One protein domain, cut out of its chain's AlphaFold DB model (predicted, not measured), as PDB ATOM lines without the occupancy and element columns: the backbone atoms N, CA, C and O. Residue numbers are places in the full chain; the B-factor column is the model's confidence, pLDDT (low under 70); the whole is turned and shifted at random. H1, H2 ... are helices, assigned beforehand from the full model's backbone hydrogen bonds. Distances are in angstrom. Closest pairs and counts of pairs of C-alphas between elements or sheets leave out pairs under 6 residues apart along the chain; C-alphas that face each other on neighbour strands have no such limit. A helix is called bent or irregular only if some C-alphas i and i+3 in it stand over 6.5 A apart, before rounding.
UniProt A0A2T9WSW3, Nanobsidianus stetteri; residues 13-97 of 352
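This is residues 13 to 97 of the 352 residues of a protein of Nanobsidianus stetteri (UniProt A0A2T9WSW3). One long helix, H5, makes the long axis of the model, and the other four helices lie along it on one side: H1, H3 and H4 follow one another in a row along its length, while H2, separate from that row, packs on residues 74 to 78 of H5. H1 runs crosswise to H5, from a place close to Ile 80, and after the end of H5 residues 87 to 97 make a looped tail with no named element, which ends at Thr 97, far from the other end of H5. The printed part has 85 residues with five named helices, in the order H1, H2, H3, H4, H5, and no named strand, and its class is all helix. It is compact, with a radius of gyration of the C-alphas of 11.9 A, and the C-alphas span 33 by 23 by 23 A along their three main axes.

H1, residues 13 to 28, has a kink of 43 degrees near residue 20. It is irregular: C-alphas 17 and 20 are 7.7 A apart, and its line is a rough one. H1 is apart from the next helix, H2, residues 36 to 41. H3, residues 47 to 53, touches H1, where the C-alphas of Ile 15 and Leu 53 are the closest at 6.0 A. H1 and H3 stand at a shallow tilt of 29 degrees and run opposite ways. H2 and H3 are apart. H4, residues 58 to 63, touches H3, and the closest C-alphas, those of Ser 47 and Glu 58, are 5.1 A apart. H3 and H4 stand at a steep tilt of 50 degrees, opposite ways. H4 is apart from both H1 and H2. H5, residues 67 to 86, is only just apart from H4, with their closest C-alphas 8.2 A from each other. H5 touches H2 with residues 74 to 78 alone; the closest C-alphas are those of Ile 36 and Leu 77, 6.6 A apart. H2 and H5 stand at a steep tilt of 42 degrees and run opposite ways. H3 and H5 are close but not clearly touching, with the C-alphas of Leu 53 and Ile 80 the closest at 7.7 A. H1 and H5 are also close but not clearly touching, 7.8 A between the closest C-alphas, those of Ile 15 and Ile 80, and their lines are about perpendicular at 80 degrees. The helix packing is mostly crossed, but only just: of the 3 touching pairs, 1 is at a shallow tilt. In H2, H4 and H5 every O i to N i+4 pair is within hydrogen-bond range, against 10 of 12 in H1 and 2 of 3 in H3.

H1 begins at C-alpha 13, at (-57.250, 30.246, -43.842), and measures 23.8 A from first to last C-alpha. H2, from Ile 36 to Glu 41, measures 8.6 A. H3, from Ser 47 to Leu 53, measures 9.7 A. H4, from Glu 58 to Glu 63, measures 8.7 A. H5 measures 28.7 A, from C-alpha 67 at (-33.450, 12.533, -41.645) to C-alpha 86 at (-61.546, 18.262, -40.975).

The two C-alphas farthest apart are those of Asp 66 and Thr 97, 33.5 A from each other. The first and last printed C-alphas, those of Lys 13 and Thr 97, are 19.0 A apart. The printed part has no cut. The links from H2 to H3, H3 to H4 and H4 to H5 are tight, and the link from H1 to H2 is short. The mean pLDDT of the printed part is 90.3, and no printed residue is under 70.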
ATOM      1  N   LYS A  13     -57.033  29.212 -42.821       78.69
ATOM      2  CA  LYS A  13     -57.250  30.246 -43.842       78.69
ATOM      3  C   LYS A  13     -56.169  30.262 -44.932       78.69
ATOM      4  O   LYS A  13     -56.501  30.474 -46.096       78.69
ATOM      5  N   ASP A  14     -54.907  30.033 -44.583       77.12
ATOM      6  CA  ASP A  14     -53.807  30.039 -45.552       77.12
ATOM      7  C   ASP A  14     -53.813  28.781 -46.424       77.12
ATOM      8  O   ASP A  14     -53.583  28.857 -47.632       77.12
ATOM      9  N   ILE A  15     -54.166  27.635 -45.833       78.75
ATOM     10  CA  ILE A  15     -54.364  26.384 -46.575       78.75
ATOM     11  C   ILE A  15     -55.533  26.540 -47.551       78.75
ATOM     12  O   ILE A  15     -55.377  26.255 -48.736       78.75
ATOM     13  N   LYS A  16     -56.662  27.102 -47.101       80.62
ATOM     14  CA  LYS A  16     -57.826  27.391 -47.958       80.62
ATOM     15  C   LYS A  16     -57.492  28.294 -49.143       80.62
ATOM     16  O   LYS A  16     -58.033  28.096 -50.223       80.62
ATOM     17  N   LYS A  17     -56.590  29.265 -48.973       85.62
ATOM     18  CA  LYS A  17     -56.180  30.155 -50.071       85.62
ATOM     19  C   LYS A  17     -55.474  29.400 -51.204       85.62
ATOM     20  O   LYS A  17     -55.634  29.774 -52.360       85.62
ATOM     21  N   ASN A  18     -54.711  28.361 -50.875       88.19
ATOM     22  CA  ASN A  18     -53.874  27.630 -51.829       88.19
ATOM     23  C   ASN A  18     -54.439  26.242 -52.185       88.19
ATOM     24  O   ASN A  18     -53.810  25.482 -52.915       88.19
ATOM     25  N   ILE A  19     -55.626  25.893 -51.684       89.19
ATOM     26  CA  ILE A  19     -56.158  24.535 -51.801       89.19
ATOM     27  C   ILE A  19     -56.441  24.120 -53.243       89.19
ATOM     28  O   ILE A  19     -56.151  22.991 -53.622       89.19
ATOM     29  N   ASN A  20     -56.938  25.045 -54.066       90.12
ATOM     30  CA  ASN A  20     -57.217  24.769 -55.471       90.12
ATOM     31  C   ASN A  20     -55.932  24.501 -56.263       90.12
ATOM     32  O   ASN A  20     -55.947  23.649 -57.143       90.12
ATOM     33  N   GLU A  21     -54.821  25.166 -55.924       91.31
ATOM     34  CA  GLU A  21     -53.514  24.895 -56.537       91.31
ATOM     35  C   GLU A  21     -52.978  23.515 -56.128       91.31
ATOM     36  O   GLU A  21     -52.430  22.791 -56.956       91.31
ATOM     37  N   LEU A  22     -53.178  23.113 -54.866       91.25
ATOM     38  CA  LEU A  22     -52.823  21.770 -54.404       91.25
ATOM     39  C   LEU A  22     -53.653  20.692 -55.118       91.25
ATOM     40  O   LEU A  22     -53.089  19.715 -55.605       91.25
ATOM     41  N   ILE A  23     -54.971  20.887 -55.213       91.88
ATOM     42  CA  ILE A  23     -55.885  19.976 -55.918       91.88
ATOM     43  C   ILE A  23     -55.507  19.874 -57.401       91.88
ATOM     44  O   ILE A  23     -55.402  18.768 -57.927       91.88
ATOM     45  N   GLU A  24     -55.257  21.008 -58.064       91.56
ATOM     46  CA  GLU A  24     -54.765  21.070 -59.446       91.56
ATOM     47  C   GLU A  24     -53.521  20.205 -59.623       91.56
ATOM     48  O   GLU A  24     -53.478  19.361 -60.519       91.56
ATOM     49  N   LYS A  25     -52.546  20.353 -58.723       90.50
ATOM     50  CA  LYS A  25     -51.300  19.594 -58.781       90.50
ATOM     51  C   LYS A  25     -51.516  18.098 -58.580       90.50
ATOM     52  O   LYS A  25     -51.022  17.294 -59.359       90.50
ATOM     53  N   MET A  26     -52.324  17.714 -57.594       89.81
ATOM     54  CA  MET A  26     -52.705  16.318 -57.356       89.81
ATOM     55  C   MET A  26     -53.367  15.670 -58.582       89.81
ATOM     56  O   MET A  26     -53.028  14.549 -58.959       89.81
ATOM     57  N   ILE A  27     -54.288  16.382 -59.236       89.25
ATOM     58  CA  ILE A  27     -54.973  15.888 -60.436       89.25
ATOM     59  C   ILE A  27     -54.002  15.790 -61.620       89.25
ATOM     60  O   ILE A  27     -54.060  14.808 -62.364       89.25
ATOM     61  N   LYS A  28     -53.122  16.783 -61.796       88.38
ATOM     62  CA  LYS A  28     -52.134  16.832 -62.884       88.38
ATOM     63  C   LYS A  28     -51.137  15.676 -62.811       88.38
ATOM     64  O   LYS A  28     -50.921  15.011 -63.820       88.38
ATOM     65  N   GLU A  29     -50.607  15.397 -61.623       83.44
ATOM     66  CA  GLU A  29     -49.641  14.312 -61.407       83.44
ATOM     67  C   GLU A  29     -50.285  12.912 -61.438       83.44
ATOM     68  O   GLU A  29     -49.603  11.900 -61.302       83.44
ATOM     69  N   GLY A  30     -51.608  12.820 -61.628       76.56
ATOM     70  CA  GLY A  30     -52.321  11.541 -61.676       76.56
ATOM     71  C   GLY A  30     -52.515  10.891 -60.303       76.56
ATOM     72  O   GLY A  30     -52.887   9.720 -60.226       76.56
ATOM     73  N   TYR A  31     -52.320  11.653 -59.224       78.69
ATOM     74  CA  TYR A  31     -52.520  11.224 -57.842       78.69
ATOM     75  C   TYR A  31     -53.612  12.075 -57.182       78.69
ATOM     76  O   TYR A  31     -53.306  12.945 -56.365       78.69
ATOM     77  N   PRO A  32     -54.907  11.833 -57.469       81.56
ATOM     78  CA  PRO A  32     -56.019  12.542 -56.827       81.56
ATOM     79  C   PRO A  32     -56.230  12.104 -55.356       81.56
ATOM     80  O   PRO A  32     -57.360  12.045 -54.871       81.56
ATOM     81  N   ILE A  33     -55.143  11.759 -54.660       89.56
ATOM     82  CA  ILE A  33     -55.080  11.270 -53.284       89.56
ATOM     83  C   ILE A  33     -53.932  11.996 -52.584       89.56
ATOM     84  O   ILE A  33     -52.815  12.049 -53.098       89.56
ATOM     85  N   PHE A  34     -54.204  12.561 -51.411       91.56
ATOM     86  CA  PHE A  34     -53.203  13.167 -50.543       91.56
ATOM     87  C   PHE A  34     -52.465  12.062 -49.777       91.56
ATOM     88  O   PHE A  34     -52.725  11.784 -48.604       91.56
ATOM     89  N   ASP A  35     -51.566  11.391 -50.489       92.44
ATOM     90  CA  ASP A  35     -50.709  10.336 -49.967       92.44
ATOM     91  C   ASP A  35     -49.356  10.937 -49.573       92.44
ATOM     92  O   ASP A  35     -48.581  11.385 -50.417       92.44
ATOM     93  N   ILE A  36     -49.083  10.968 -48.267       93.19
ATOM     94  CA  ILE A  36     -47.864  11.569 -47.721       93.19
ATOM     95  C   ILE A  36     -46.619  10.860 -48.248       93.19
ATOM     96  O   ILE A  36     -45.627  11.531 -48.511       93.19
ATOM     97  N   ASP A  37     -46.644   9.538 -48.411       92.44
ATOM     98  CA  ASP A  37     -45.472   8.800 -48.873       92.44
ATOM     99  C   ASP A  37     -45.174   9.136 -50.337       92.44
ATOM    100  O   ASP A  37     -44.044   9.510 -50.654       92.44
ATOM    101  N   LYS A  38     -46.199   9.172 -51.194       90.62
ATOM    102  CA  LYS A  38     -46.037   9.612 -52.591       90.62
ATOM    103  C   LYS A  38     -45.626  11.073 -52.712       90.62
ATOM    104  O   LYS A  38     -44.802  11.406 -53.564       90.62
ATOM    105  N   ILE A  39     -46.172  11.954 -51.873       91.12
ATOM    106  CA  ILE A  39     -45.772  13.366 -51.834       91.12
ATOM    107  C   ILE A  39     -44.311  13.488 -51.397       91.12
ATOM    108  O   ILE A  39     -43.589  14.312 -51.940       91.12
ATOM    109  N   MET A  40     -43.850  12.671 -50.447       91.06
ATOM    110  CA  MET A  40     -42.447  12.650 -50.026       91.06
ATOM    111  C   MET A  40     -41.523  12.144 -51.139       91.06
ATOM    112  O   MET A  40     -40.456  12.722 -51.339       91.06
ATOM    113  N   GLU A  41     -41.928  11.098 -51.863       90.62
ATOM    114  CA  GLU A  41     -41.195  10.555 -53.016       90.62
ATOM    115  C   GLU A  41     -41.088  11.568 -54.161       90.62
ATOM    116  O   GLU A  41     -40.031  11.691 -54.774       90.62
ATOM    117  N   ASN A  42     -42.150  12.342 -54.397       89.00
ATOM    118  CA  ASN A  42     -42.247  13.323 -55.480       89.00
ATOM    119  C   ASN A  42     -42.165  14.772 -54.971       89.00
ATOM    120  O   ASN A  42     -42.671  15.693 -55.609       89.00
ATOM    121  N   ARG A  43     -41.546  15.009 -53.808       89.00
ATOM    122  CA  ARG A  43     -41.579  16.320 -53.124       89.00
ATOM    123  C   ARG A  43     -41.000  17.467 -53.948       89.00
ATOM    124  O   ARG A  43     -41.332  18.618 -53.689       89.00
ATOM    125  N   GLU A  44     -40.133  17.151 -54.909       90.00
ATOM    126  CA  GLU A  44     -39.582  18.124 -55.850       90.00
ATOM    127  C   GLU A  44     -40.665  18.701 -56.756       90.00
ATOM    128  O   GLU A  44     -40.719  19.916 -56.933       90.00
ATOM    129  N   GLU A  45     -41.579  17.857 -57.238       88.88
ATOM    130  CA  GLU A  45     -42.707  18.306 -58.045       88.88
ATOM    131  C   GLU A  45     -43.645  19.169 -57.211       88.88
ATOM    132  O   GLU A  45     -44.092  20.202 -57.680       88.88
ATOM    133  N   TYR A  46     -43.894  18.835 -55.945       90.06
ATOM    134  CA  TYR A  46     -44.820  19.580 -55.079       90.06
ATOM    135  C   TYR A  46     -44.187  20.765 -54.327       90.06
ATOM    136  O   TYR A  46     -44.856  21.404 -53.514       90.06
ATOM    137  N   SER A  47     -42.906  21.062 -54.528       91.50
ATOM    138  CA  SER A  47     -42.164  21.961 -53.636       91.50
ATOM    139  C   SER A  47     -42.686  23.400 -53.620       91.50
ATOM    140  O   SER A  47     -42.708  24.036 -52.567       91.50
ATOM    141  N   ASP A  48     -43.135  23.906 -54.766       92.19
ATOM    142  CA  ASP A  48     -43.723  25.237 -54.934       92.19
ATOM    143  C   ASP A  48     -44.970  25.406 -54.054       92.19
ATOM    144  O   ASP A  48     -45.050  26.336 -53.251       92.19
ATOM    145  N   ILE A  49     -45.920  24.477 -54.140       91.25
ATOM    146  CA  ILE A  49     -47.176  24.516 -53.399       91.25
ATOM    147  C   ILE A  49     -46.954  24.164 -51.930       91.25
ATOM    148  O   ILE A  49     -47.509  24.817 -51.048       91.25
ATOM    149  N   LEU A  50     -46.081  23.200 -51.631       90.69
ATOM    150  CA  LEU A  50     -45.752  22.838 -50.254       90.69
ATOM    151  C   LEU A  50     -45.017  23.968 -49.532       90.69
ATOM    152  O   LEU A  50     -45.235  24.145 -48.335       90.69
ATOM    153  N   SER A  51     -44.238  24.796 -50.233       91.06
ATOM    154  CA  SER A  51     -43.634  25.996 -49.635       91.06
ATOM    155  C   SER A  51     -44.660  27.076 -49.266       91.06
ATOM    156  O   SER A  51     -44.428  27.880 -48.366       91.06
ATOM    157  N   LYS A  52     -45.836  27.080 -49.913       89.75
ATOM    158  CA  LYS A  52     -46.966  27.956 -49.552       89.75
ATOM    159  C   LYS A  52     -47.798  27.399 -48.394       89.75
ATOM    160  O   LYS A  52     -48.515  28.160 -47.745       89.75
ATOM    161  N   LEU A  53     -47.735  26.086 -48.164       88.44
ATOM    162  CA  LEU A  53     -48.522  25.360 -47.158       88.44
ATOM    163  C   LEU A  53     -47.719  25.005 -45.897       88.44
ATOM    164  O   LEU A  53     -48.295  24.585 -44.894       88.44
ATOM    165  N   THR A  54     -46.397  25.153 -45.942       88.44
ATOM    166  CA  THR A  54     -45.475  24.826 -44.852       88.44
ATOM    167  C   THR A  54     -44.514  25.980 -44.599       88.44
ATOM    168  O   THR A  54     -44.397  26.904 -45.391       88.44
ATOM    169  N   GLU A  55     -43.808  25.943 -43.470       85.44
ATOM    170  CA  GLU A  55     -42.817  26.963 -43.099       85.44
ATOM    171  C   GLU A  55     -41.479  26.856 -43.840       85.44
ATOM    172  O   GLU A  55     -40.573  27.651 -43.584       85.44
ATOM    173  N   TYR A  56     -41.347  25.876 -44.733       90.25
ATOM    174  CA  TYR A  56     -40.114  25.589 -45.446       90.25
ATOM    175  C   TYR A  56     -40.128  26.242 -46.822       90.25
ATOM    176  O   TYR A  56     -41.135  26.219 -47.524       90.25
ATOM    177  N   ASP A  57     -38.991  26.805 -47.219       91.25
ATOM    178  CA  ASP A  57     -38.819  27.279 -48.585       91.25
ATOM    179  C   ASP A  57     -38.706  26.114 -49.581       91.25
ATOM    180  O   ASP A  57     -38.414  24.965 -49.234       91.25
ATOM    181  N   GLU A  58     -38.940  26.437 -50.849       93.19
ATOM    182  CA  GLU A  58     -38.934  25.481 -51.949       93.19
ATOM    183  C   GLU A  58     -37.601  24.727 -52.081       93.19
ATOM    184  O   GLU A  58     -37.583  23.512 -52.293       93.19
ATOM    185  N   LYS A  59     -36.479  25.439 -51.913       93.44
ATOM    186  CA  LYS A  59     -35.137  24.871 -52.052       93.44
ATOM    187  C   LYS A  59     -34.902  23.788 -51.007       93.44
ATOM    188  O   LYS A  59     -34.431  22.701 -51.338       93.44
ATOM    189  N   ARG A  60     -35.270  24.059 -49.756       91.88
ATOM    190  CA  ARG A  60     -35.135  23.107 -48.659       91.88
ATOM    191  C   ARG A  60     -35.996  21.868 -48.882       91.88
ATOM    192  O   ARG A  60     -35.502  20.763 -48.699       91.88
ATOM    193  N   ILE A  61     -37.241  22.032 -49.330       91.75
ATOM    194  CA  ILE A  61     -38.136  20.900 -49.626       91.75
ATOM    195  C   ILE A  61     -37.536  19.982 -50.700       91.75
ATOM    196  O   ILE A  61     -37.569  18.761 -50.542       91.75
ATOM    197  N   ARG A  62     -36.958  20.554 -51.761       89.81
ATOM    198  CA  ARG A  62     -36.319  19.797 -52.848       89.81
ATOM    199  C   ARG A  62     -35.056  19.076 -52.375       89.81
ATOM    200  O   ARG A  62     -34.938  17.853 -52.475       89.81
ATOM    201  N   GLU A  63     -34.115  19.834 -51.824       89.69
ATOM    202  CA  GLU A  63     -32.716  19.412 -51.706       89.69
ATOM    203  C   GLU A  63     -32.377  18.740 -50.368       89.69
ATOM    204  O   GLU A  63     -31.456  17.923 -50.312       89.69
ATOM    205  N   ASP A  64     -33.098  19.047 -49.284       87.94
ATOM    206  CA  ASP A  64     -32.716  18.614 -47.936       87.94
ATOM    207  C   ASP A  64     -33.044  17.128 -47.723       87.94
ATOM    208  O   ASP A  64     -34.205  16.714 -47.647       87.94
ATOM    209  N   LYS A  65     -32.006  16.289 -47.687       87.69
ATOM    210  CA  LYS A  65     -32.115  14.835 -47.470       87.69
ATOM    211  C   LYS A  65     -31.914  14.445 -46.003       87.69
ATOM    212  O   LYS A  65     -31.885  13.252 -45.700       87.69
ATOM    213  N   ASP A  66     -31.767  15.418 -45.102       92.50
ATOM    214  CA  ASP A  66     -31.558  15.155 -43.686       92.50
ATOM    215  C   ASP A  66     -32.745  14.391 -43.079       92.50
ATOM    216  O   ASP A  66     -33.923  14.690 -43.308       92.50
ATOM    217  N   TYR A  67     -32.436  13.376 -42.273       91.62
ATOM    218  CA  TYR A  67     -33.450  12.533 -41.645       91.62
ATOM    219  C   TYR A  67     -34.353  13.322 -40.685       91.62
ATOM    220  O   TYR A  67     -35.557  13.056 -40.610       91.62
ATOM    221  N   ARG A  68     -33.803  14.296 -39.945       90.44
ATOM    222  CA  ARG A  68     -34.590  15.116 -39.016       90.44
ATOM    223  C   ARG A  68     -35.522  16.028 -39.794       90.44
ATOM    224  O   ARG A  68     -36.701  16.074 -39.450       90.44
ATOM    225  N   PHE A  69     -35.032  16.650 -40.866       91.56
ATOM    226  CA  PHE A  69     -35.883  17.425 -41.767       91.56
ATOM    227  C   PHE A  69     -37.026  16.573 -42.327       91.56
ATOM    228  O   PHE A  69     -38.183  16.941 -42.161       91.56
ATOM    229  N   ASN A  70     -36.745  15.395 -42.889       91.44
ATOM    230  CA  ASN A  70     -37.786  14.509 -43.422       91.44
ATOM    231  C   ASN A  70     -38.833  14.119 -42.368       91.44
ATOM    232  O   ASN A  70     -40.029  14.060 -42.661       91.44
ATOM    233  N   LYS A  71     -38.403  13.877 -41.126       92.69
ATOM    234  CA  LYS A  71     -39.304  13.579 -40.009       92.69
ATOM    235  C   LYS A  71     -40.175  14.782 -39.633       92.69
ATOM    236  O   LYS A  71     -41.359  14.604 -39.357       92.69
ATOM    237  N   GLU A  72     -39.611  15.984 -39.594       91.94
ATOM    238  CA  GLU A  72     -40.350  17.222 -39.312       91.94
ATOM    239  C   GLU A  72     -41.307  17.583 -40.451       91.94
ATOM    240  O   GLU A  72     -42.482  17.852 -40.209       91.94
ATOM    241  N   PHE A  73     -40.852  17.480 -41.696       92.81
ATOM    242  CA  PHE A  73     -41.654  17.749 -42.878       92.81
ATOM    243  C   PHE A  73     -42.858  16.807 -42.972       92.81
ATOM    244  O   PHE A  73     -43.984  17.266 -43.159       92.81
ATOM    245  N   ARG A  74     -42.673  15.506 -42.692       94.69
ATOM    246  CA  ARG A  74     -43.788  14.552 -42.557       94.69
ATOM    247  C   ARG A  74     -44.799  14.969 -41.487       94.69
ATOM    248  O   ARG A  74     -45.996  14.787 -41.692       94.69
ATOM    249  N   LYS A  75     -44.372  15.535 -40.352       93.25
ATOM    250  CA  LYS A  75     -45.316  16.064 -39.347       93.25
ATOM    251  C   LYS A  75     -46.121  17.239 -39.902       93.25
ATOM    252  O   LYS A  75     -47.317  17.316 -39.641       93.25
ATOM    253  N   SER A  76     -45.496  18.120 -40.679       91.19
ATOM    254  CA  SER A  76     -46.193  19.227 -41.345       91.19
ATOM    255  C   SER A  76     -47.207  18.730 -42.380       91.19
ATOM    256  O   SER A  76     -48.339  19.206 -42.383       91.19
ATOM    257  N   LEU A  77     -46.858  17.718 -43.181       93.06
ATOM    258  CA  LEU A  77     -47.789  17.080 -44.120       93.06
ATOM    259  C   LEU A  77     -48.969  16.402 -43.406       93.06
ATOM    260  O   LEU A  77     -50.099  16.516 -43.871       93.06
ATOM    261  N   ASN A  78     -48.742  15.760 -42.254       93.94
ATOM    262  CA  ASN A  78     -49.829  15.192 -41.444       93.94
ATOM    263  C   ASN A  78     -50.793  16.269 -40.939       93.94
ATOM    264  O   ASN A  78     -51.999  16.101 -41.061       93.94
ATOM    265  N   LYS A  79     -50.282  17.406 -40.456       91.69
ATOM    266  CA  LYS A  79     -51.132  18.538 -40.053       91.69
ATOM    267  C   LYS A  79     -51.947  19.092 -41.225       91.69
ATOM    268  O   LYS A  79     -53.118  19.415 -41.057       91.69
ATOM    269  N   ILE A  80     -51.355  19.177 -42.420       92.12
ATOM    270  CA  ILE A  80     -52.095  19.545 -43.637       92.12
ATOM    271  C   ILE A  80     -53.202  18.519 -43.901       92.12
ATOM    272  O   ILE A  80     -54.348  18.919 -44.087       92.12
ATOM    273  N   LYS A  81     -52.893  17.214 -43.853       93.94
ATOM    274  CA  LYS A  81     -53.880  16.139 -44.026       93.94
ATOM    275  C   LYS A  81     -55.031  16.263 -43.020       93.94
ATOM    276  O   LYS A  81     -56.189  16.208 -43.425       93.94
ATOM    277  N   GLU A  82     -54.737  16.483 -41.739       93.25
ATOM    278  CA  GLU A  82     -55.740  16.694 -40.685       93.25
ATOM    279  C   GLU A  82     -56.659  17.879 -41.006       93.25
ATOM    280  O   GLU A  82     -57.881  17.745 -40.949       93.25
ATOM    281  N   ILE A  83     -56.090  19.017 -41.416       92.06
ATOM    282  CA  ILE A  83     -56.872  20.205 -41.778       92.06
ATOM    283  C   ILE A  83     -57.749  19.917 -43.000       92.06
ATOM    284  O   ILE A  83     -58.954  20.153 -42.944       92.06
ATOM    285  N   LEU A  84     -57.184  19.351 -44.070       93.00
ATOM    286  CA  LEU A  84     -57.929  18.990 -45.279       93.00
ATOM    287  C   LEU A  84     -59.075  18.012 -44.979       93.00
ATOM    288  O   LEU A  84     -60.158  18.161 -45.540       93.00
ATOM    289  N   THR A  85     -58.851  17.049 -44.083       95.44
ATOM    290  CA  THR A  85     -59.864  16.067 -43.666       95.44
ATOM    291  C   THR A  85     -60.964  16.743 -42.846       95.44
ATOM    292  O   THR A  85     -62.143  16.595 -43.149       95.44
ATOM    293  N   SER A  86     -60.592  17.557 -41.849       93.56
ATOM    294  CA  SER A  86     -61.546  18.262 -40.975       93.56
ATOM    295  C   SER A  86     -62.447  19.244 -41.732       93.56
ATOM    296  O   SER A  86     -63.609  19.434 -41.388       93.56
ATOM    297  N   GLU A  87     -61.921  19.839 -42.800       92.06
ATOM    298  CA  GLU A  87     -62.640  20.766 -43.671       92.06
ATOM    299  C   GLU A  87     -63.409  20.034 -44.791       92.06
ATOM    300  O   GLU A  87     -64.118  20.666 -45.580       92.06
ATOM    301  N   GLY A  88     -63.294  18.703 -44.866       94.12
ATOM    302  CA  GLY A  88     -63.987  17.850 -45.828       94.12
ATOM    303  C   GLY A  88     -63.490  18.001 -47.262       94.12
ATOM    304  O   GLY A  88     -64.280  17.842 -48.186       94.12
ATOM    305  N   TYR A  89     -62.221  18.363 -47.466       94.12
ATOM    306  CA  TYR A  89     -61.598  18.380 -48.791       94.12
ATOM    307  C   TYR A  89     -61.116  16.994 -49.204       94.12
ATOM    308  O   TYR A  89     -61.313  16.604 -50.353       94.12
ATOM    309  N   ILE A  90     -60.568  16.232 -48.263       95.69
ATOM    310  CA  ILE A  90     -60.200  14.828 -48.459       95.69
ATOM    311  C   ILE A  90     -60.954  13.928 -47.482       95.69
ATOM    312  O   ILE A  90     -61.411  14.399 -46.441       95.69
ATOM    313  N   ASP A  91     -61.103  12.653 -47.829       95.62
ATOM    314  CA  ASP A  91     -61.578  11.629 -46.900       95.62
ATOM    315  C   ASP A  91     -60.442  11.090 -46.005       95.62
ATOM    316  O   ASP A  91     -59.293  11.534 -46.076       95.62
ATOM    317  N   GLU A  92     -60.752  10.111 -45.153       93.38
ATOM    318  CA  GLU A  92     -59.781   9.490 -44.238       93.38
ATOM    319  C   GLU A  92     -58.611   8.807 -44.979       93.38
ATOM    320  O   GLU A  92     -57.459   8.816 -44.517       93.38
ATOM    321  N   ASN A  93     -58.883   8.287 -46.179       93.31
ATOM    322  CA  ASN A  93     -57.891   7.667 -47.056       93.31
ATOM    323  C   ASN A  93     -57.042   8.713 -47.801       93.31
ATOM    324  O   ASN A  93     -56.005   8.380 -48.369       93.31
ATOM    325  N   GLY A  94     -57.427   9.989 -47.736       93.12
ATOM    326  CA  GLY A  94     -56.781  11.101 -48.418       93.12
ATOM    327  C   GLY A  94     -57.339  11.374 -49.813       93.12
ATOM    328  O   GLY A  94     -56.795  12.223 -50.514       93.12
ATOM    329  N   GLU A  95     -58.403  10.700 -50.245       94.00
ATOM    330  CA  GLU A  95     -58.997  10.936 -51.560       94.00
ATOM    331  C   GLU A  95     -59.743  12.270 -51.612       94.00
ATOM    332  O   GLU A  95     -60.467  12.629 -50.686       94.00
ATOM    333  N   LEU A  96     -59.629  12.987 -52.734       94.38
ATOM    334  CA  LEU A  96     -60.346  14.245 -52.967       94.38
ATOM    335  C   LEU A  96     -61.865  14.055 -52.962       94.38
ATOM    336  O   LEU A  96     -62.418  13.498 -53.904       94.38
ATOM    337  N   THR A  97     -62.573  14.572 -51.964       94.62
ATOM    338  CA  THR A  97     -64.041  14.463 -51.853       94.62
ATOM    339  C   THR A  97     -64.790  15.122 -53.018       94.62
ATOM    340  O   THR A  97     -64.268  16.011 -53.694       94.62
TER     341      THR A  97